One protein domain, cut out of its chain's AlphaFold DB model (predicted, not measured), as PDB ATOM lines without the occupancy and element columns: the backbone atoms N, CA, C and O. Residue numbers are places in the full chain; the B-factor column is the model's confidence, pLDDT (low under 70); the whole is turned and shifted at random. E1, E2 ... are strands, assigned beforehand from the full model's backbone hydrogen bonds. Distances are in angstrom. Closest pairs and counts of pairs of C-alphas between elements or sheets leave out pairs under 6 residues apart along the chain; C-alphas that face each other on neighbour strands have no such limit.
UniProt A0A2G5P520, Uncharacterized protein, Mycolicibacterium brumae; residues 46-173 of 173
ATOM      1  N   SER A  46      36.762   0.782  17.696       95.56
ATOM      2  CA  SER A  46      35.478   0.518  18.349       95.56
ATOM      3  C   SER A  46      34.645  -0.492  17.558       95.56
ATOM      4  O   SER A  46      34.624  -0.448  16.327       95.56
ATOM      5  N   CYS A  47      33.889  -1.330  18.258       95.44
ATOM      6  CA  CYS A  47      32.898  -2.225  17.670       95.44
ATOM      7  C   CYS A  47      31.522  -2.024  18.316       95.44
ATOM      8  O   CYS A  47      31.413  -1.625  19.477       95.44
ATOM      9  N   ALA A  48      30.464  -2.264  17.541       94.44
ATOM     10  CA  ALA A  48      29.092  -2.152  18.019       94.44
ATOM     11  C   ALA A  48      28.752  -3.275  19.016       94.44
ATOM     12  O   ALA A  48      29.260  -4.387  18.908       94.44
ATOM     13  N   GLU A  49      27.851  -3.005  19.965       95.00
ATOM     14  CA  GLU A  49      27.480  -3.955  21.029       95.00
ATOM     15  C   GLU A  49      26.926  -5.281  20.481       95.00
ATOM     16  O   GLU A  49      27.212  -6.351  21.013       95.00
ATOM     17  N   ASN A  50      26.183  -5.245  19.370       95.25
ATOM     18  CA  ASN A  50      25.639  -6.453  18.744       95.25
ATOM     19  C   ASN A  50      26.723  -7.395  18.186       95.25
ATOM     20  O   ASN A  50      26.417  -8.561  17.911       95.25
ATOM     21  N   LEU A  51      27.951  -6.893  18.024       97.25
ATOM     22  CA  LEU A  51      29.115  -7.631  17.547       97.25
ATOM     23  C   LEU A  51      29.946  -8.234  18.682       97.25
ATOM     24  O   LEU A  51      30.919  -8.910  18.376       97.25
ATOM     25  N   ASP A  52      29.598  -8.046  19.958       97.25
ATOM     26  CA  ASP A  52      30.377  -8.626  21.062       97.25
ATOM     27  C   ASP A  52      30.524 -10.155  20.893       97.25
ATOM     28  O   ASP A  52      29.568 -10.857  20.524       97.25
ATOM     29  N   GLY A  53      31.755 -10.643  21.059       96.69
ATOM     30  CA  GLY A  53      32.193 -12.016  20.790       96.69
ATOM     31  C   GLY A  53      32.381 -12.372  19.308       96.69
ATOM     32  O   GLY A  53      32.800 -13.482  18.998       96.69
ATOM     33  N   ALA A  54      32.053 -11.485  18.364       97.62
ATOM     34  CA  ALA A  54      32.253 -11.763  16.946       97.62
ATOM     35  C   ALA A  54      33.734 -11.713  16.592       97.62
ATOM     36  O   ALA A  54      34.436 -10.775  16.968       97.62
ATOM     37  N   VAL A  55      34.173 -12.697  15.813       97.25
ATOM     38  CA  VAL A  55      35.541 -12.789  15.304       97.25
ATOM     39  C   VAL A  55      35.560 -12.461  13.810       97.25
ATOM     40  O   VAL A  55      34.647 -12.829  13.076       97.25
ATOM     41  N   THR A  56      36.596 -11.777  13.336       96.00
ATOM     42  CA  THR A  56      36.869 -11.579  11.904       96.00
ATOM     43  C   THR A  56      38.357 -11.730  11.631       96.00
ATOM     44  O   THR A  56      39.187 -11.630  12.535       96.00
ATOM     45  N   GLU A  57      38.706 -11.966  10.373       92.94
ATOM     46  CA  GLU A  57      40.087 -11.922   9.910       92.94
ATOM     47  C   GLU A  57      40.517 -10.476   9.634       92.94
ATOM     48  O   GLU A  57      39.779  -9.696   9.025       92.94
ATOM     49  N   LEU A  58      41.720 -10.119  10.086       89.31
ATOM     50  CA  LEU A  58      42.409  -8.910   9.662       89.31
ATOM     51  C   LEU A  58      43.008  -9.124   8.268       89.31
ATOM     52  O   LEU A  58      43.629 -10.160   8.022       89.31
ATOM     53  N   PRO A  59      42.920  -8.132   7.370       77.19
ATOM     54  CA  PRO A  59      43.604  -8.212   6.090       77.19
ATOM     55  C   PRO A  59      45.127  -8.281   6.295       77.19
ATOM     56  O   PRO A  59      45.719  -7.437   6.966       77.19
ATOM     57  N   GLY A  60      45.764  -9.275   5.671       70.50
ATOM     58  CA  GLY A  60      47.208  -9.512   5.749       70.50
ATOM     59  C   GLY A  60      47.580 -10.755   6.562       70.50
ATOM     60  O   GLY A  60      46.846 -11.206   7.434       70.50
ATOM     61  N   GLN A  61      48.734 -11.341   6.248       63.59
ATOM     62  CA  GLN A  61      49.263 -12.500   6.975       63.59
ATOM     63  C   GLN A  61      49.992 -12.040   8.242       63.59
ATOM     64  O   GLN A  61      50.625 -10.981   8.243       63.59
ATOM     65  N   ALA A  62      49.936 -12.841   9.307       70.06
ATOM     66  CA  ALA A  62      50.818 -12.664  10.453       70.06
ATOM     67  C   ALA A  62      52.282 -12.816  10.029       70.06
ATOM     68  O   ALA A  62      52.590 -13.500   9.050       70.06
ATOM     69  N   GLU A  63      53.202 -12.230  10.796       70.50
ATOM     70  CA  GLU A  63      54.645 -12.353  10.534       70.50
ATOM     71  C   GLU A  63      55.128 -13.814  10.537       70.50
ATOM     72  O   GLU A  63      56.104 -14.152   9.872       70.50
ATOM     73  N   ASP A  64      54.420 -14.698  11.243       70.19
ATOM     74  CA  ASP A  64      54.699 -16.133  11.323       70.19
ATOM     75  C   ASP A  64      53.918 -16.984  10.300       70.19
ATOM     76  O   ASP A  64      53.950 -18.214  10.360       70.19
ATOM     77  N   GLY A  65      53.228 -16.343   9.349       68.62
ATOM     78  CA  GLY A  65      52.441 -17.005   8.308       68.62
ATOM     79  C   GLY A  65      51.106 -17.579   8.788       68.62
ATOM     80  O   GLY A  65      50.464 -18.320   8.042       68.62
ATOM     81  N   ARG A  66      50.680 -17.274  10.021       76.44
ATOM     82  CA  ARG A  66      49.334 -17.597  10.507       76.44
ATOM     83  C   ARG A  66      48.320 -16.543  10.066       76.44
ATOM     84  O   ARG A  66      48.654 -15.416   9.702       76.44
ATOM     85  N   ARG A  67      47.046 -16.922  10.126       84.00
ATOM     86  CA  ARG A  67      45.929 -15.993   9.948       84.00
ATOM     87  C   ARG A  67      45.771 -15.134  11.197       84.00
ATOM     88  O   ARG A  67      45.880 -15.645  12.312       84.00
ATOM     89  N   ASN A  68      45.515 -13.846  11.002       88.75
ATOM     90  CA  ASN A  68      45.303 -12.900  12.090       88.75
ATOM     91  C   ASN A  68      43.812 -12.704  12.313       88.75
ATOM     92  O   ASN A  68      43.135 -12.118  11.473       88.75
ATOM     93  N   PHE A  69      43.318 -13.145  13.461       93.25
ATOM     94  CA  PHE A  69      41.939 -12.910  13.857       93.25
ATOM     95  C   PHE A  69      41.856 -11.831  14.934       93.25
ATOM     96  O   PHE A  69      42.728 -11.717  15.801       93.25
ATOM     97  N   ILE A  70      40.777 -11.061  14.888       95.69
ATOM     98  CA  ILE A  70      40.388 -10.109  15.925       95.69
ATOM     99  C   ILE A  70      38.969 -10.396  16.385       95.69
ATOM    100  O   ILE A  70      38.137 -10.846  15.603       95.69
ATOM    101  N   GLU A  71      38.703 -10.119  17.653       97.06
ATOM    102  CA  GLU A  71      37.417 -10.316  18.308       97.06
ATOM    103  C   GLU A  71      36.908  -8.984  18.853       97.06
ATOM    104  O   GLU A  71      37.665  -8.225  19.460       97.06
ATOM    105  N   CYS A  72      35.626  -8.696  18.655       97.44
ATOM    106  CA  CYS A  72      34.974  -7.580  19.322       97.44
ATOM    107  C   CYS A  72      34.690  -7.973  20.772       97.44
ATOM    108  O   CYS A  72      33.922  -8.895  21.035       97.44
ATOM    109  N   ARG A  73      35.307  -7.273  21.721       97.06
ATOM    110  CA  ARG A  73      35.144  -7.534  23.149       97.06
ATOM    111  C   ARG A  73      35.061  -6.220  23.899       97.06
ATOM    112  O   ARG A  73      35.963  -5.390  23.808       97.06
ATOM    113  N   SER A  74      34.003  -6.045  24.690       95.00
ATOM    114  CA  SER A  74      33.827  -4.828  25.506       95.00
ATOM    115  C   SER A  74      33.853  -3.534  24.673       95.00
ATOM    116  O   SER A  74      34.377  -2.512  25.111       95.00
ATOM    117  N   GLY A  75      33.295  -3.587  23.459       96.00
ATOM    118  CA  GLY A  75      33.188  -2.434  22.561       96.00
ATOM    119  C   GLY A  75      34.462  -2.078  21.789       96.00
ATOM    120  O   GLY A  75      34.468  -1.056  21.103       96.00
ATOM    121  N   SER A  76      35.521  -2.893  21.850       97.12
ATOM    122  CA  SER A  76      36.711  -2.739  21.003       97.12
ATOM    123  C   SER A  76      37.135  -4.044  20.331       97.12
ATOM    124  O   SER A  76      36.979  -5.132  20.883       97.12
ATOM    125  N   TRP A  77      37.694  -3.929  19.130       97.12
ATOM    126  CA  TRP A  77      38.345  -5.028  18.426       97.12
ATOM    127  C   TRP A  77      39.714  -5.315  19.042       97.12
ATOM    128  O   TRP A  77      40.578  -4.443  19.103       97.12
ATOM    129  N   GLN A  78      39.929  -6.547  19.485       96.25
ATOM    130  CA  GLN A  78      41.145  -6.988  20.166       96.25
ATOM    131  C   GLN A  78      41.716  -8.223  19.470       96.25
ATOM    132  O   GLN A  78      41.002  -8.931  18.767       96.25
ATOM    133  N   ALA A  79      43.002  -8.511  19.673       93.62
ATOM    134  CA  ALA A  79      43.612  -9.722  19.131       93.62
ATOM    135  C   ALA A  79      42.904 -10.983  19.656       93.62
ATOM    136  O   ALA A  79      42.761 -11.173  20.868       93.62
ATOM    137  N   PHE A  80      42.507 -11.873  18.748       92.75
ATOM    138  CA  PHE A  80      41.924 -13.157  19.112       92.75
ATOM    139  C   PHE A  80      43.043 -14.164  19.410       92.75
ATOM    140  O   PHE A  80      43.872 -14.465  18.554       92.75
ATOM    141  N   THR A  81      43.103 -14.655  20.650       84.44
ATOM    142  CA  THR A  81      44.268 -15.384  21.199       84.44
ATOM    143  C   THR A  81      43.969 -16.832  21.595       84.44
ATOM    144  O   THR A  81      44.692 -17.424  22.396       84.44
ATOM    145  N   ALA A  82      42.913 -17.429  21.037       82.25
ATOM    146  CA  ALA A  82      42.572 -18.818  21.313       82.25
ATOM    147  C   ALA A  82      43.632 -19.790  20.755       82.25
ATOM    148  O   ALA A  82      44.122 -19.617  19.640       82.25
ATOM    149  N   GLU A  83      43.964 -20.833  21.527       74.50
ATOM    150  CA  GLU A  83      44.901 -21.889  21.099       74.50
ATOM    151  C   GLU A  83      44.399 -22.613  19.841       74.50
ATOM    152  O   GLU A  83      45.174 -22.913  18.933       74.50
ATOM    153  N   TYR A  84      43.083 -22.818  19.770       77.56
ATOM    154  CA  TYR A  84      42.369 -23.254  18.579       77.56
ATOM    155  C   TYR A  84      41.415 -22.134  18.180       77.56
ATOM    156  O   TYR A  84      40.591 -21.750  19.014       77.56
ATOM    157  N   PRO A  85      41.502 -21.590  16.955       81.56
ATOM    158  CA  PRO A  85      40.777 -20.384  16.576       81.56
ATOM    159  C   PRO A  85      39.295 -20.658  16.263       81.56
ATOM    160  O   PRO A  85      38.747 -20.127  15.302       81.56
ATOM    161  N   SER A  86      38.649 -21.526  17.040       91.25
ATOM    162  CA  SER A  86      37.243 -21.857  16.875       91.25
ATOM    163  C   SER A  86      36.365 -20.789  17.522       91.25
ATOM    164  O   SER A  86      36.592 -20.416  18.672       91.25
ATOM    165  N   SER A  87      35.340 -20.335  16.807       95.56
ATOM    166  CA  SER A  87      34.338 -19.397  17.322       95.56
ATOM    167  C   SER A  87      32.928 -19.862  16.961       95.56
ATOM    168  O   SER A  87      32.727 -20.541  15.951       95.56
ATOM    169  N   ASP A  88      31.953 -19.500  17.793       97.00
ATOM    170  CA  ASP A  88      30.513 -19.640  17.543       97.00
ATOM    171  C   ASP A  88      29.902 -18.379  16.898       97.00
ATOM    172  O   ASP A  88      28.702 -18.335  16.605       97.00
ATOM    173  N   ARG A  89      30.735 -17.360  16.648       97.94
ATOM    174  CA  ARG A  89      30.327 -16.084  16.072       97.94
ATOM    175  C   ARG A  89      31.401 -15.488  15.163       97.94
ATOM    176  O   ARG A  89      32.528 -15.231  15.589       97.94
ATOM    177  N   TRP A  90      31.018 -15.193  13.924       98.12
ATOM    178  CA  TRP A  90      31.904 -14.641  12.898       98.12
ATOM    179  C   TRP A  90      31.291 -13.412  12.233       98.12
ATOM    180  O   TRP A  90      30.097 -13.393  11.947       98.12
ATOM    181  N   LEU A  91      32.102 -12.397  11.956       97.75
ATOM    182  CA  LEU A  91      31.737 -11.260  11.118       97.75
ATOM    183  C   LEU A  91      32.452 -11.407   9.771       97.75
ATOM    184  O   LEU A  91      33.677 -11.485   9.728       97.75
ATOM    185  N   SER A  92      31.691 -11.468   8.681       96.94
ATOM    186  CA  SER A  92      32.235 -11.447   7.319       96.94
ATOM    187  C   SER A  92      32.078 -10.069   6.683       96.94
ATOM    188  O   SER A  92      31.406  -9.199   7.224       96.94
ATOM    189  N   ASN A  93      32.680  -9.883   5.510       93.94
ATOM    190  CA  ASN A  93      32.477  -8.715   4.657       93.94
ATOM    191  C   ASN A  93      32.383  -9.155   3.182       93.94
ATOM    192  O   ASN A  93      32.392 -10.351   2.869       93.94
ATOM    193  N   ASP A  94      32.325  -8.198   2.259       91.00
ATOM    194  CA  ASP A  94      32.192  -8.474   0.821       91.00
ATOM    195  C   ASP A  94      33.416  -9.159   0.192       91.00
ATOM    196  O   ASP A  94      33.289  -9.818  -0.838       91.00
ATOM    197  N   THR A  95      34.600  -9.053   0.808       89.69
ATOM    198  CA  THR A  95      35.805  -9.758   0.329       89.69
ATOM    199  C   THR A  95      35.753 -11.262   0.610       89.69
ATOM    200  O   THR A  95      36.428 -12.038  -0.064       89.69
ATOM    201  N   GLY A  96      34.891 -11.673   1.545       93.19
ATOM    202  CA  GLY A  96      34.705 -13.054   1.953       93.19
ATOM    203  C   GLY A  96      35.636 -13.466   3.093       93.19
ATOM    204  O   GLY A  96      36.842 -13.247   3.057       93.19
ATOM    205  N   LEU A  97      35.062 -14.120   4.097       95.69
ATOM    206  CA  LEU A  97      35.770 -14.761   5.194       95.69
ATOM    207  C   LEU A  97      35.806 -16.270   4.939       95.69
ATOM    208  O   LEU A  97      34.781 -16.949   5.001       95.69
ATOM    209  N   GLN A  98      36.989 -16.799   4.633       95.94
ATOM    210  CA  GLN A  98      37.192 -18.235   4.457       95.94
ATOM    211  C   GLN A  98      37.452 -18.893   5.812       95.94
ATOM    212  O   GLN A  98      38.349 -18.479   6.531       95.94
ATOM    213  N   LEU A  99      36.730 -19.949   6.155       96.56
ATOM    214  CA  LEU A  99      36.947 -20.736   7.367       96.56
ATOM    215  C   LEU A  99      37.026 -22.224   7.017       96.56
ATOM    216  O   LEU A  99      36.593 -22.664   5.945       96.56
ATOM    217  N   HIS A 100      37.580 -22.986   7.944       96.06
ATOM    218  CA  HIS A 100      37.651 -24.432   7.950       96.06
ATOM    219  C   HIS A 100      36.703 -24.985   9.009       96.06
ATOM    220  O   HIS A 100      36.639 -24.481  10.135       96.06
ATOM    221  N   GLY A 101      35.982 -26.040   8.641       95.94
ATOM    222  CA  GLY A 101      35.101 -26.761   9.553       95.94
ATOM    223  C   GLY A 101      35.773 -27.974  10.193       95.94
ATOM    224  O   GLY A 101      36.982 -28.190  10.082       95.94
ATOM    225  N   GLN A 102      34.969 -28.799  10.860       94.44
ATOM    226  CA  GLN A 102      35.448 -29.943  11.646       94.44
ATOM    227  C   GLN A 102      35.890 -31.161  10.814       94.44
ATOM    228  O   GLN A 102      36.453 -32.109  11.361       94.44
ATOM    229  N   GLY A 103      35.748 -31.102   9.487       90.94
ATOM    230  CA  GLY A 103      36.332 -32.065   8.554       90.94
ATOM    231  C   GLY A 103      37.863 -31.993   8.457       90.94
ATOM    232  O   GLY A 103      38.475 -32.866   7.839       90.94
ATOM    233  N   VAL A 104      38.504 -30.985   9.066       90.88
ATOM    234  CA  VAL A 104      39.968 -30.850   9.153       90.88
ATOM    235  C   VAL A 104      40.448 -30.625  10.592       90.88
ATOM    236  O   VAL A 104      39.672 -30.391  11.516       90.88
ATOM    237  N   ARG A 105      41.768 -30.708  10.803       87.06
ATOM    238  CA  ARG A 105      42.388 -30.309  12.077       87.06
ATOM    239  C   ARG A 105      42.356 -28.784  12.214       87.06
ATOM    240  O   ARG A 105      42.501 -28.094  11.214       87.06
ATOM    241  N   ASN A 106      42.269 -28.288  13.451       86.88
ATOM    242  CA  ASN A 106      42.264 -26.855  13.783       86.88
ATOM    243  C   ASN A 106      41.108 -26.083  13.123       86.88
ATOM    244  O   ASN A 106      41.318 -25.019  12.552       86.88
ATOM    245  N   ALA A 107      39.899 -26.644  13.198       92.81
ATOM    246  CA  ALA A 107      38.686 -26.008  12.699       92.81
ATOM    247  C   ALA A 107      38.475 -24.621  13.325       92.81
ATOM    248  O   ALA A 107      38.618 -24.445  14.536       92.81
ATOM    249  N   GLU A 108      38.081 -23.657  12.504       95.44
ATOM    250  CA  GLU A 108      37.695 -22.317  12.954       95.44
ATOM    251  C   GLU A 108      36.174 -22.245  13.176       95.44
ATOM    252  O   GLU A 108      35.676 -21.512  14.027       95.44
ATOM    253  N   MET A 109      35.413 -23.074  12.465       96.00
ATOM    254  CA  MET A 109      33.962 -23.111  12.560       96.00
ATOM    255  C   MET A 109      33.467 -24.443  13.133       96.00
ATOM    256  O   MET A 109      33.855 -25.522  12.679       96.00
ATOM    257  N   PHE A 110      32.595 -24.364  14.138       96.62
ATOM    258  CA  PHE A 110      31.933 -25.534  14.716       96.62
ATOM    259  C   PHE A 110      30.812 -26.068  13.811       96.62
ATOM    260  O   PHE A 110      30.148 -25.294  13.121       96.62
ATOM    261  N   ALA A 111      30.549 -27.374  13.871       97.12
ATOM    262  CA  ALA A 111      29.368 -27.987  13.269       97.12
ATOM    263  C   ALA A 111      28.069 -27.530  13.956       97.12
ATOM    264  O   ALA A 111      28.075 -27.133  15.122       97.12
ATOM    265  N   GLY A 112      26.942 -27.626  13.263       98.12
ATOM    266  CA  GLY A 112      25.610 -27.244  13.727       98.12
ATOM    267  C   GLY A 112      24.938 -26.237  12.801       98.12
ATOM    268  O   GLY A 112      25.441 -25.924  11.720       98.12
ATOM    269  N   THR A 113      23.809 -25.702  13.252       98.50
ATOM    270  CA  THR A 113      23.045 -24.710  12.499       98.50
ATOM    271  C   THR A 113      23.659 -23.328  12.666       98.50
ATOM    272  O   THR A 113      23.932 -22.876  13.779       98.50
ATOM    273  N   TRP A 114      23.882 -22.659  11.537       98.75
ATOM    274  CA  TRP A 114      24.419 -21.308  11.477       98.75
ATOM    275  C   TRP A 114      23.464 -20.381  10.755       98.75
ATOM    276  O   TRP A 114      22.912 -20.739   9.714       98.75
ATOM    277  N   THR A 115      23.340 -19.161  11.267       98.81
ATOM    278  CA  THR A 115      22.534 -18.100  10.664       98.81
ATOM    279  C   THR A 115      23.379 -16.851  10.448       98.81
ATOM    280  O   THR A 115      23.918 -16.283  11.398       98.81
ATOM    281  N   GLY A 116      23.485 -16.412   9.194       98.62
ATOM    282  CA  GLY A 116      24.078 -15.141   8.790       98.62
ATOM    283  C   GLY A 116      23.024 -14.045   8.764       98.62
ATOM    284  O   GLY A 116      22.071 -14.126   7.992       98.62
ATOM    285  N   THR A 117      23.191 -13.025   9.605       98.56
ATOM    286  CA  THR A 117      22.296 -11.863   9.683       98.56
ATOM    287  C   THR A 117      22.965 -10.636   9.051       98.56
ATOM    288  O   THR A 117      24.034 -10.235   9.527       98.56
ATOM    289  N   PRO A 118      22.357 -10.009   8.026       97.88
ATOM    290  CA  PRO A 118      22.874  -8.783   7.412       97.88
ATOM    291  C   PRO A 118      23.052  -7.655   8.434       97.88
ATOM    292  O   PRO A 118      22.180  -7.443   9.277       97.88
ATOM    293  N   GLN A 119      24.170  -6.927   8.372       96.44
ATOM    294  CA  GLN A 119      24.399  -5.747   9.220       96.44
ATOM    295  C   GLN A 119      23.773  -4.471   8.642       96.44
ATOM    296  O   GLN A 119      23.571  -3.498   9.370       96.44
ATOM    297  N   THR A 120      23.395  -4.487   7.360       94.19
ATOM    298  CA  THR A 120      22.641  -3.406   6.715       94.19
ATOM    299  C   THR A 120      21.459  -3.955   5.903       94.19
ATOM    300  O   THR A 120      21.482  -5.127   5.515       94.19
ATOM    301  N   PRO A 121      20.425  -3.137   5.616       95.69
ATOM    302  CA  PRO A 121      19.253  -3.575   4.849       95.69
ATOM    303  C   PRO A 121      19.547  -4.009   3.408       95.69
ATOM    304  O   PRO A 121      18.785  -4.794   2.853       95.69
ATOM    305  N   ASP A 122      20.633  -3.515   2.811       95.25
ATOM    306  CA  ASP A 122      20.993  -3.813   1.420       95.25
ATOM    307  C   ASP A 122      21.999  -4.971   1.310       95.25
ATOM    308  O   ASP A 122      22.271  -5.469   0.216       95.25
ATOM    309  N   THR A 123      22.556  -5.426   2.437       96.50
ATOM    310  CA  THR A 123      23.540  -6.507   2.448       96.50
ATOM    311  C   THR A 123      22.885  -7.847   2.119       96.50
ATOM    312  O   THR A 123      21.864  -8.227   2.694       96.50
ATOM    313  N   VAL A 124      23.529  -8.604   1.230       98.25
ATOM    314  CA  VAL A 124      23.175  -9.986   0.896       98.25
ATOM    315  C   VAL A 124      24.159 -10.929   1.578       98.25
ATOM    316  O   VAL A 124      25.335 -10.960   1.222       98.25
ATOM    317  N   CYS A 125      23.677 -11.735   2.524       98.56
ATOM    318  CA  CYS A 125      24.497 -12.792   3.109       98.56
ATOM    319  C   CYS A 125      24.553 -14.002   2.179       98.56
ATOM    320  O   CYS A 125      23.526 -14.509   1.721       98.56
ATOM    321  N   THR A 126      25.766 -14.482   1.924       98.62
ATOM    322  CA  THR A 126      26.013 -15.696   1.143       98.62
ATOM    323  C   THR A 126      26.999 -16.591   1.872       98.62
ATOM    324  O   THR A 126      28.002 -16.124   2.404       98.62
ATOM    325  N   THR A 127      26.725 -17.888   1.865       98.56
ATOM    326  CA  THR A 127      27.655 -18.928   2.297       98.56
ATOM    327  C   THR A 127      27.885 -19.902   1.152       98.56
ATOM    328  O   THR A 127      26.949 -20.281   0.443       98.56
ATOM    329  N   LYS A 128      29.136 -20.311   0.962       98.69
ATOM    330  CA  LYS A 128      29.521 -21.382   0.043       98.69
ATOM    331  C   LYS A 128      30.398 -22.372   0.788       98.69
ATOM    332  O   LYS A 128      31.439 -21.977   1.299       98.69
ATOM    333  N   TYR A 129      30.019 -23.641   0.830       98.50
ATOM    334  CA  TYR A 129      30.685 -24.627   1.675       98.50
ATOM    335  C   TYR A 129      30.801 -25.999   1.020       98.50
ATOM    336  O   TYR A 129      30.022 -26.347   0.137       98.50
ATOM    337  N   SER A 130      31.785 -26.776   1.464       98.31
ATOM    338  CA  SER A 130      32.045 -28.139   1.001       98.31
ATOM    339  C   SER A 130      32.356 -29.048   2.183       98.31
ATOM    340  O   SER A 130      33.131 -28.676   3.061       98.31
ATOM    341  N   ASP A 131      31.840 -30.274   2.146       97.75
ATOM    342  CA  ASP A 131      32.136 -31.316   3.133       97.75
ATOM    343  C   ASP A 131      33.222 -32.278   2.629       97.75
ATOM    344  O   ASP A 131      33.316 -32.570   1.434       97.75
ATOM    345  N   ALA A 132      34.015 -32.834   3.545       95.56
ATOM    346  CA  ALA A 132      34.952 -33.923   3.277       95.56
ATOM    347  C   ALA A 132      34.298 -35.275   3.596       95.56
ATOM    348  O   ALA A 132      34.300 -35.737   4.735       95.56
ATOM    349  N   THR A 133      33.761 -35.952   2.580       90.06
ATOM    350  CA  THR A 133      33.069 -37.240   2.743       90.06
ATOM    351  C   THR A 133      33.712 -38.327   1.886       90.06
ATOM    352  O   THR A 133      34.102 -38.106   0.742       90.06
ATOM    353  N   GLY A 134      33.861 -39.538   2.438       86.06
ATOM    354  CA  GLY A 134      34.395 -40.684   1.688       86.06
ATOM    355  C   GLY A 134      35.809 -40.475   1.120       86.06
ATOM    356  O   GLY A 134      36.113 -40.996   0.050       86.06
ATOM    357  N   GLY A 135      36.651 -39.688   1.801       88.25
ATOM    358  CA  GLY A 135      38.031 -39.404   1.381       88.25
ATOM    359  C   GLY A 135      38.171 -38.382   0.246       88.25
ATOM    360  O   GLY A 135      39.260 -38.247  -0.309       88.25
ATOM    361  N   LYS A 136      37.099 -37.668  -0.107       94.31
ATOM    362  CA  LYS A 136      37.089 -36.606  -1.123       94.31
ATOM    363  C   LYS A 136      36.333 -35.375  -0.620       94.31
ATOM    364  O   LYS A 136      35.527 -35.473   0.300       94.31
ATOM    365  N   ILE A 137      36.585 -34.230  -1.247       96.44
ATOM    366  CA  ILE A 137      35.817 -33.000  -1.022       96.44
ATOM    367  C   ILE A 137      34.596 -33.043  -1.946       96.44
ATOM    368  O   ILE A 137      34.736 -33.317  -3.140       96.44
ATOM    369  N   ALA A 138      33.406 -32.845  -1.385       96.50
ATOM    370  CA  ALA A 138      32.159 -32.771  -2.134       96.50
ATOM    371  C   ALA A 138      32.054 -31.460  -2.926       96.50
ATOM    372  O   ALA A 138      32.695 -30.457  -2.594       96.50
ATOM    373  N   ASP A 139      31.206 -31.462  -3.956       97.19
ATOM    374  CA  ASP A 139      30.916 -30.247  -4.714       97.19
ATOM    375  C   ASP A 139      30.365 -29.154  -3.780       97.19
ATOM    376  O   ASP A 139      29.570 -29.466  -2.887       97.19
ATOM    377  N   PRO A 140      30.777 -27.884  -3.952       97.19
ATOM    378  CA  PRO A 140      30.321 -26.814  -3.079       97.19
ATOM    379  C   PRO A 140      28.813 -26.586  -3.164       97.19
ATOM    380  O   PRO A 140      28.243 -26.510  -4.254       97.19
ATOM    381  N   VAL A 141      28.197 -26.380  -2.007       98.19
ATOM    382  CA  VAL A 141      26.815 -25.929  -1.854       98.19
ATOM    383  C   VAL A 141      26.828 -24.436  -1.555       98.19
ATOM    384  O   VAL A 141      27.668 -23.962  -0.793       98.19
ATOM    385  N   THR A 142      25.897 -23.694  -2.150       98.62
ATOM    386  CA  THR A 142      25.703 -22.267  -1.874       98.62
ATOM    387  C   THR A 142      24.340 -22.054  -1.237       98.62
ATOM    388  O   THR A 142      23.340 -22.552  -1.755       98.62
ATOM    389  N   ALA A 143      24.293 -21.271  -0.163       98.19
ATOM    390  CA  ALA A 143      23.061 -20.690   0.353       98.19
ATOM    391  C   ALA A 143      23.185 -19.162   0.355       98.19
ATOM    392  O   ALA A 143      24.186 -18.601   0.800       98.19
ATOM    393  N   THR A 144      22.153 -18.498  -0.152       98.25
ATOM    394  CA  THR A 144      22.073 -17.041  -0.291       98.25
ATOM    395  C   THR A 144      20.654 -16.616   0.056       98.25
ATOM    396  O   THR A 144      19.705 -17.322  -0.286       98.25
ATOM    397  N   ALA A 145      20.513 -15.476   0.728       95.12
ATOM    398  CA  ALA A 145      19.223 -14.842   0.981       95.12
ATOM    399  C   ALA A 145      19.026 -13.597   0.103       95.12
ATOM    400  O   ALA A 145      19.959 -13.113  -0.536       95.12
ATOM    401  N   ASP A 146      17.805 -13.071   0.089       97.94
ATOM    402  CA  ASP A 146      17.527 -11.746  -0.462       97.94
ATOM    403  C   ASP A 146      18.191 -10.639   0.394       97.94
ATOM    404  O   ASP A 146      18.504 -10.875   1.568       97.94
ATOM    405  N   PRO A 147      18.400  -9.419  -0.145       98.12
ATOM    406  CA  PRO A 147      18.963  -8.300   0.615       98.12
ATOM    407  C   PRO A 147      18.235  -8.048   1.941       98.12
ATOM    408  O   PRO A 147      17.001  -8.047   2.005       98.12
ATOM    409  N   GLY A 148      19.006  -7.864   3.014       97.56
ATOM    410  CA  GLY A 148      18.483  -7.589   4.353       97.56
ATOM    411  C   GLY A 148      17.790  -8.780   5.027       97.56
ATOM    412  O   GLY A 148      17.331  -8.642   6.161       97.56
ATOM    413  N   GLN A 149      17.727  -9.948   4.376       98.50
ATOM    414  CA  GLN A 149      17.181 -11.174   4.956       98.50
ATOM    415  C   GLN A 149      18.289 -12.083   5.506       98.50
ATOM    416  O   GLN A 149      19.378 -12.162   4.932       98.50
ATOM    417  N   PRO A 150      18.032 -12.798   6.616       98.38
ATOM    418  CA  PRO A 150      18.968 -13.787   7.124       98.38
ATOM    419  C   PRO A 150      19.041 -15.016   6.211       98.38
ATOM    420  O   PRO A 150      18.056 -15.405   5.580       98.38
ATOM    421  N   VAL A 151      20.205 -15.667   6.195       98.56
ATOM    422  CA  VAL A 151      20.426 -16.965   5.540       98.56
ATOM    423  C   VAL A 151      20.894 -17.980   6.573       98.56
ATOM    424  O   VAL A 151      21.741 -17.657   7.405       98.56
ATOM    425  N   SER A 152      20.389 -19.209   6.506       98.44
ATOM    426  CA  SER A 152      20.839 -20.295   7.376       98.44
ATOM    427  C   SER A 152      21.405 -21.459   6.572       98.44
ATOM    428  O   SER A 152      20.984 -21.714   5.443       98.44
ATOM    429  N   PHE A 153      22.354 -22.175   7.166       98.44
ATOM    430  CA  PHE A 153      22.885 -23.426   6.637       98.44
ATOM    431  C   PHE A 153      23.315 -24.354   7.772       98.44
ATOM    432  O   PHE A 153      23.536 -23.916   8.901       98.44
ATOM    433  N   GLU A 154      23.440 -25.638   7.453       98.19
ATOM    434  CA  GLU A 154      23.927 -26.649   8.386       98.19
ATOM    435  C   GLU A 154      25.404 -26.934   8.105       98.19
ATOM    436  O   GLU A 154      25.760 -27.415   7.025       98.19
ATOM    437  N   ALA A 155      26.262 -26.647   9.079       97.94
ATOM    438  CA  ALA A 155      27.653 -27.066   9.070       97.94
ATOM    439  C   ALA A 155      27.729 -28.503   9.596       97.94
ATOM    440  O   ALA A 155      27.506 -28.741  10.779       97.94
ATOM    441  N   SER A 156      28.035 -29.476   8.741       97.50
ATOM    442  CA  SER A 156      28.166 -30.859   9.204       97.50
ATOM    443  C   SER A 156      29.446 -31.065  10.026       97.50
ATOM    444  O   SER A 156      30.396 -30.283   9.940       97.50
ATOM    445  N   ASP A 157      29.525 -32.180  10.757       96.44
ATOM    446  CA  ASP A 157      30.771 -32.624  11.410       96.44
ATOM    447  C   ASP A 157      31.928 -32.839  10.414       96.44
ATOM    448  O   ASP A 157      33.093 -32.914  10.805       96.44
ATOM    449  N   TRP A 158      31.615 -32.936   9.119       97.19
ATOM    450  CA  TRP A 158      32.564 -33.157   8.031       97.19
ATOM    451  C   TRP A 158      32.827 -31.903   7.205       97.19
ATOM    452  O   TRP A 158      33.517 -32.004   6.186       97.19
ATOM    453  N   LEU A 159      32.307 -30.743   7.615       97.94
ATOM    454  CA  LEU A 159      32.534 -29.479   6.927       97.94
ATOM    455  C   LEU A 159      34.038 -29.275   6.719       97.94
ATOM    456  O   LEU A 159      34.800 -29.177   7.678       97.94
ATOM    457  N   PHE A 160      34.475 -29.231   5.465       97.56
ATOM    458  CA  PHE A 160      35.880 -29.047   5.116       97.56
ATOM    459  C   PHE A 160      36.218 -27.561   5.090       97.56
ATOM    460  O   PHE A 160      37.136 -27.109   5.775       97.56
ATOM    461  N   SER A 161      35.443 -26.793   4.330       97.69
ATOM    462  CA  SER A 161      35.651 -25.363   4.163       97.69
ATOM    463  C   SER A 161      34.336 -24.633   3.925       97.69
ATOM    464  O   SER A 161      33.377 -25.197   3.395       97.69
ATOM    465  N   VAL A 162      34.309 -23.359   4.305       98.50
ATOM    466  CA  VAL A 162      33.183 -22.450   4.088       98.50
ATOM    467  C   VAL A 162      33.678 -21.034   3.830       98.50
ATOM    468  O   VAL A 162      34.563 -20.542   4.521       98.50
ATOM    469  N   THR A 163      33.122 -20.376   2.825       98.56
ATOM    470  CA  THR A 163      33.309 -18.950   2.567       98.56
ATOM    471  C   THR A 163      32.034 -18.222   2.966       98.56
ATOM    472  O   THR A 163      30.966 -18.527   2.436       98.56
ATOM    473  N   LEU A 164      32.156 -17.266   3.880       98.56
ATOM    474  CA  LEU A 164      31.080 -16.394   4.342       98.56
ATOM    475  C   LEU A 164      31.244 -15.020   3.687       98.56
ATOM    476  O   LEU A 164      32.323 -14.438   3.767       98.56
ATOM    477  N   THR A 165      30.215 -14.493   3.032       97.75
ATOM    478  CA  THR A 165      30.300 -13.247   2.252       97.75
ATOM    479  C   THR A 165      29.137 -12.312   2.563       97.75
ATOM    480  O   THR A 165      28.035 -12.762   2.889       97.75
ATOM    481  N   GLY A 166      29.408 -11.014   2.423       96.44
ATOM    482  CA  GLY A 166      28.536  -9.917   2.831       96.44
ATOM    483  C   GLY A 166      28.919  -9.419   4.222       96.44
ATOM    484  O   GLY A 166      29.497 -10.172   5.008       96.44
ATOM    485  N   ASP A 167      28.613  -8.159   4.528       96.44
ATOM    486  CA  ASP A 167      28.702  -7.612   5.891       96.44
ATOM    487  C   ASP A 167      27.645  -8.258   6.807       96.44
ATOM    488  O   ASP A 167      26.524  -7.771   6.981       96.44
ATOM    489  N   CYS A 168      27.976  -9.445   7.308       97.94
ATOM    490  CA  CYS A 168      27.039 -10.363   7.938       97.94
ATOM    491  C   CYS A 168      27.610 -10.900   9.241       97.94
ATOM    492  O   CYS A 168      28.754 -11.356   9.302       97.94
ATOM    493  N   LEU A 169      26.768 -10.904  10.273       98.44
ATOM    494  CA  LEU A 169      27.055 -11.545  11.544       98.44
ATOM    495  C   LEU A 169      26.507 -12.968  11.519       98.44
ATOM    496  O   LEU A 169      25.293 -13.177  11.518       98.44
ATOM    497  N   TRP A 170      27.411 -13.935  11.521       98.69
ATOM    498  CA  TRP A 170      27.121 -15.359  11.546       98.69
ATOM    499  C   TRP A 170      27.144 -15.852  12.979       98.69
ATOM    500  O   TRP A 170      28.128 -15.641  13.688       98.69
ATOM    501  N   LYS A 171      26.061 -16.496  13.407       98.62
ATOM    502  CA  LYS A 171      25.934 -17.086  14.743       98.62
ATOM    503  C   LYS A 171      25.548 -18.543  14.627       98.62
ATOM    504  O   LYS A 171      24.720 -18.889  13.784       98.62
ATOM    505  N   ARG A 172      26.143 -19.353  15.490       98.19
ATOM    506  CA  ARG A 172      25.703 -20.716  15.755       98.19
ATOM    507  C   ARG A 172      24.552 -20.704  16.761       98.19
ATOM    508  O   ARG A 172      24.589 -19.912  17.706       98.19
ATOM    509  N   ASP A 173      23.577 -21.580  16.542       93.81
ATOM    510  CA  ASP A 173      22.468 -21.834  17.476       93.81
ATOM    511  C   ASP A 173      22.876 -22.712  18.676       93.81
ATOM    512  O   ASP A 173      23.787 -23.567  18.531       93.81
TER     513      ASP A 173
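Overview. This is residues 46 to 173 of the 173 residues of an uncharacterized protein of Mycolicibacterium brumae (UniProt A0A2G5P520). The body is a sandwich of two four-stranded sheets, E4 E11 E6 E9 and E5 E10 E7 E8, lying face to face and wound as a jelly roll, with a small twisted sheet, E1 E2 E3, beside the edge where E4 and E5 lie. Residues 61 to 66, of which 61 belongs to E1 and the rest link E1 to E2, stick out from the small sheet. The printed part has 128 residues, no named helix and eleven named strands, E1 to E11 in order along the chain; the class is all strand, though under half of the residues, 62, are in named elements. Each of the three sheets is antiparallel, with its strands in the orders just given. The whole is compact, with a radius of gyration of the C-alphas of 14.2 A and spans of 44 by 39 by 25 A.

Arrangement. E1, residues 55 to 61, E2, residues 67 to 73, and E3, residues 76 to 79, form a meander, each strand the antiparallel neighbour of the one before, in a strongly twisted sheet. E1 and E2 are a hairpin, with N 58 and O 68 at 2.8 A; E2 and E3 are another, with N 71 and O 78 at 2.8 A. E4, residues 89 to 92, has 6 pairs of C-alphas within 8 A of E1, the closest being those of Val 55 and Trp 90 at 4.7 A. E2 and E4 are near each other, while E3 and E4 are apart. E5, residues 97 to 100, comes closest to E1 with the C-alphas of Leu 97 and Glu 57, 7.0 A apart. E6 is residues 112 to 118, E7 126 to 133, E8 141 to 144, E9 151 to 155, E10 159 to 165 and E11 168 to 172. In the strongly twisted sheet E4 E11 E6 E9, the edge strands are E4 and E9. N 90 and O 170 are 2.9 A apart between E4 and E11, N 117 and O 169 2.8 A between E11 and E6, and N 112 and O 155 2.8 A between E6 and E9. In the sheet E5 E10 E7 E8, the edge strands are E5 and E8. N 99 and O 162 are 2.8 A apart between E5 and E10, N 163 and O 128 2.8 A between E10 and E7, and N 127 and O 143 2.8 A between the hairpin strands E7 and E8. These two sheets make the sandwich, two sheets face to face: the facing parts are 10.5 A centre to centre, and their best planes are 14 degrees apart. The jelly roll is one long hairpin wound over both sheets, pairing E4 with E11, E5 with E10, E6 with E9 and E7 with E8. The closest C-alphas of E8 and E9 are those of Thr 144 and Val 151, 6.1 A apart.

Along the chain. E1 begins at C-alpha 55, (35.541, -12.789, 15.304), and is 16.1 A from first to last C-alpha; E2 is 19.0 A. E6 is 19.7 A. E7, the longest strand by residues, runs 22.7 A from C-alpha 126 at (26.013, -15.696, 1.143) to C-alpha 133 at (33.069, -37.240, 2.743). E10 is 17.0 A, E11 13.0 A and E9 12.9 A. E11 ends at C-alpha 172, (25.703, -20.716, 15.755).

Size, cuts and confidence. The two C-alphas farthest apart, those of Ser 46 and Gly 134, are 44.5 A apart. The printed part has no cut and ends at Asp 173, the chain's last residue. The link E5 to E6, with 11 residues between them, is long; the link E3 to E4, with 9, is short. The mean pLDDT of the printed part is 93.8, and residues 61 and 65 are under 70.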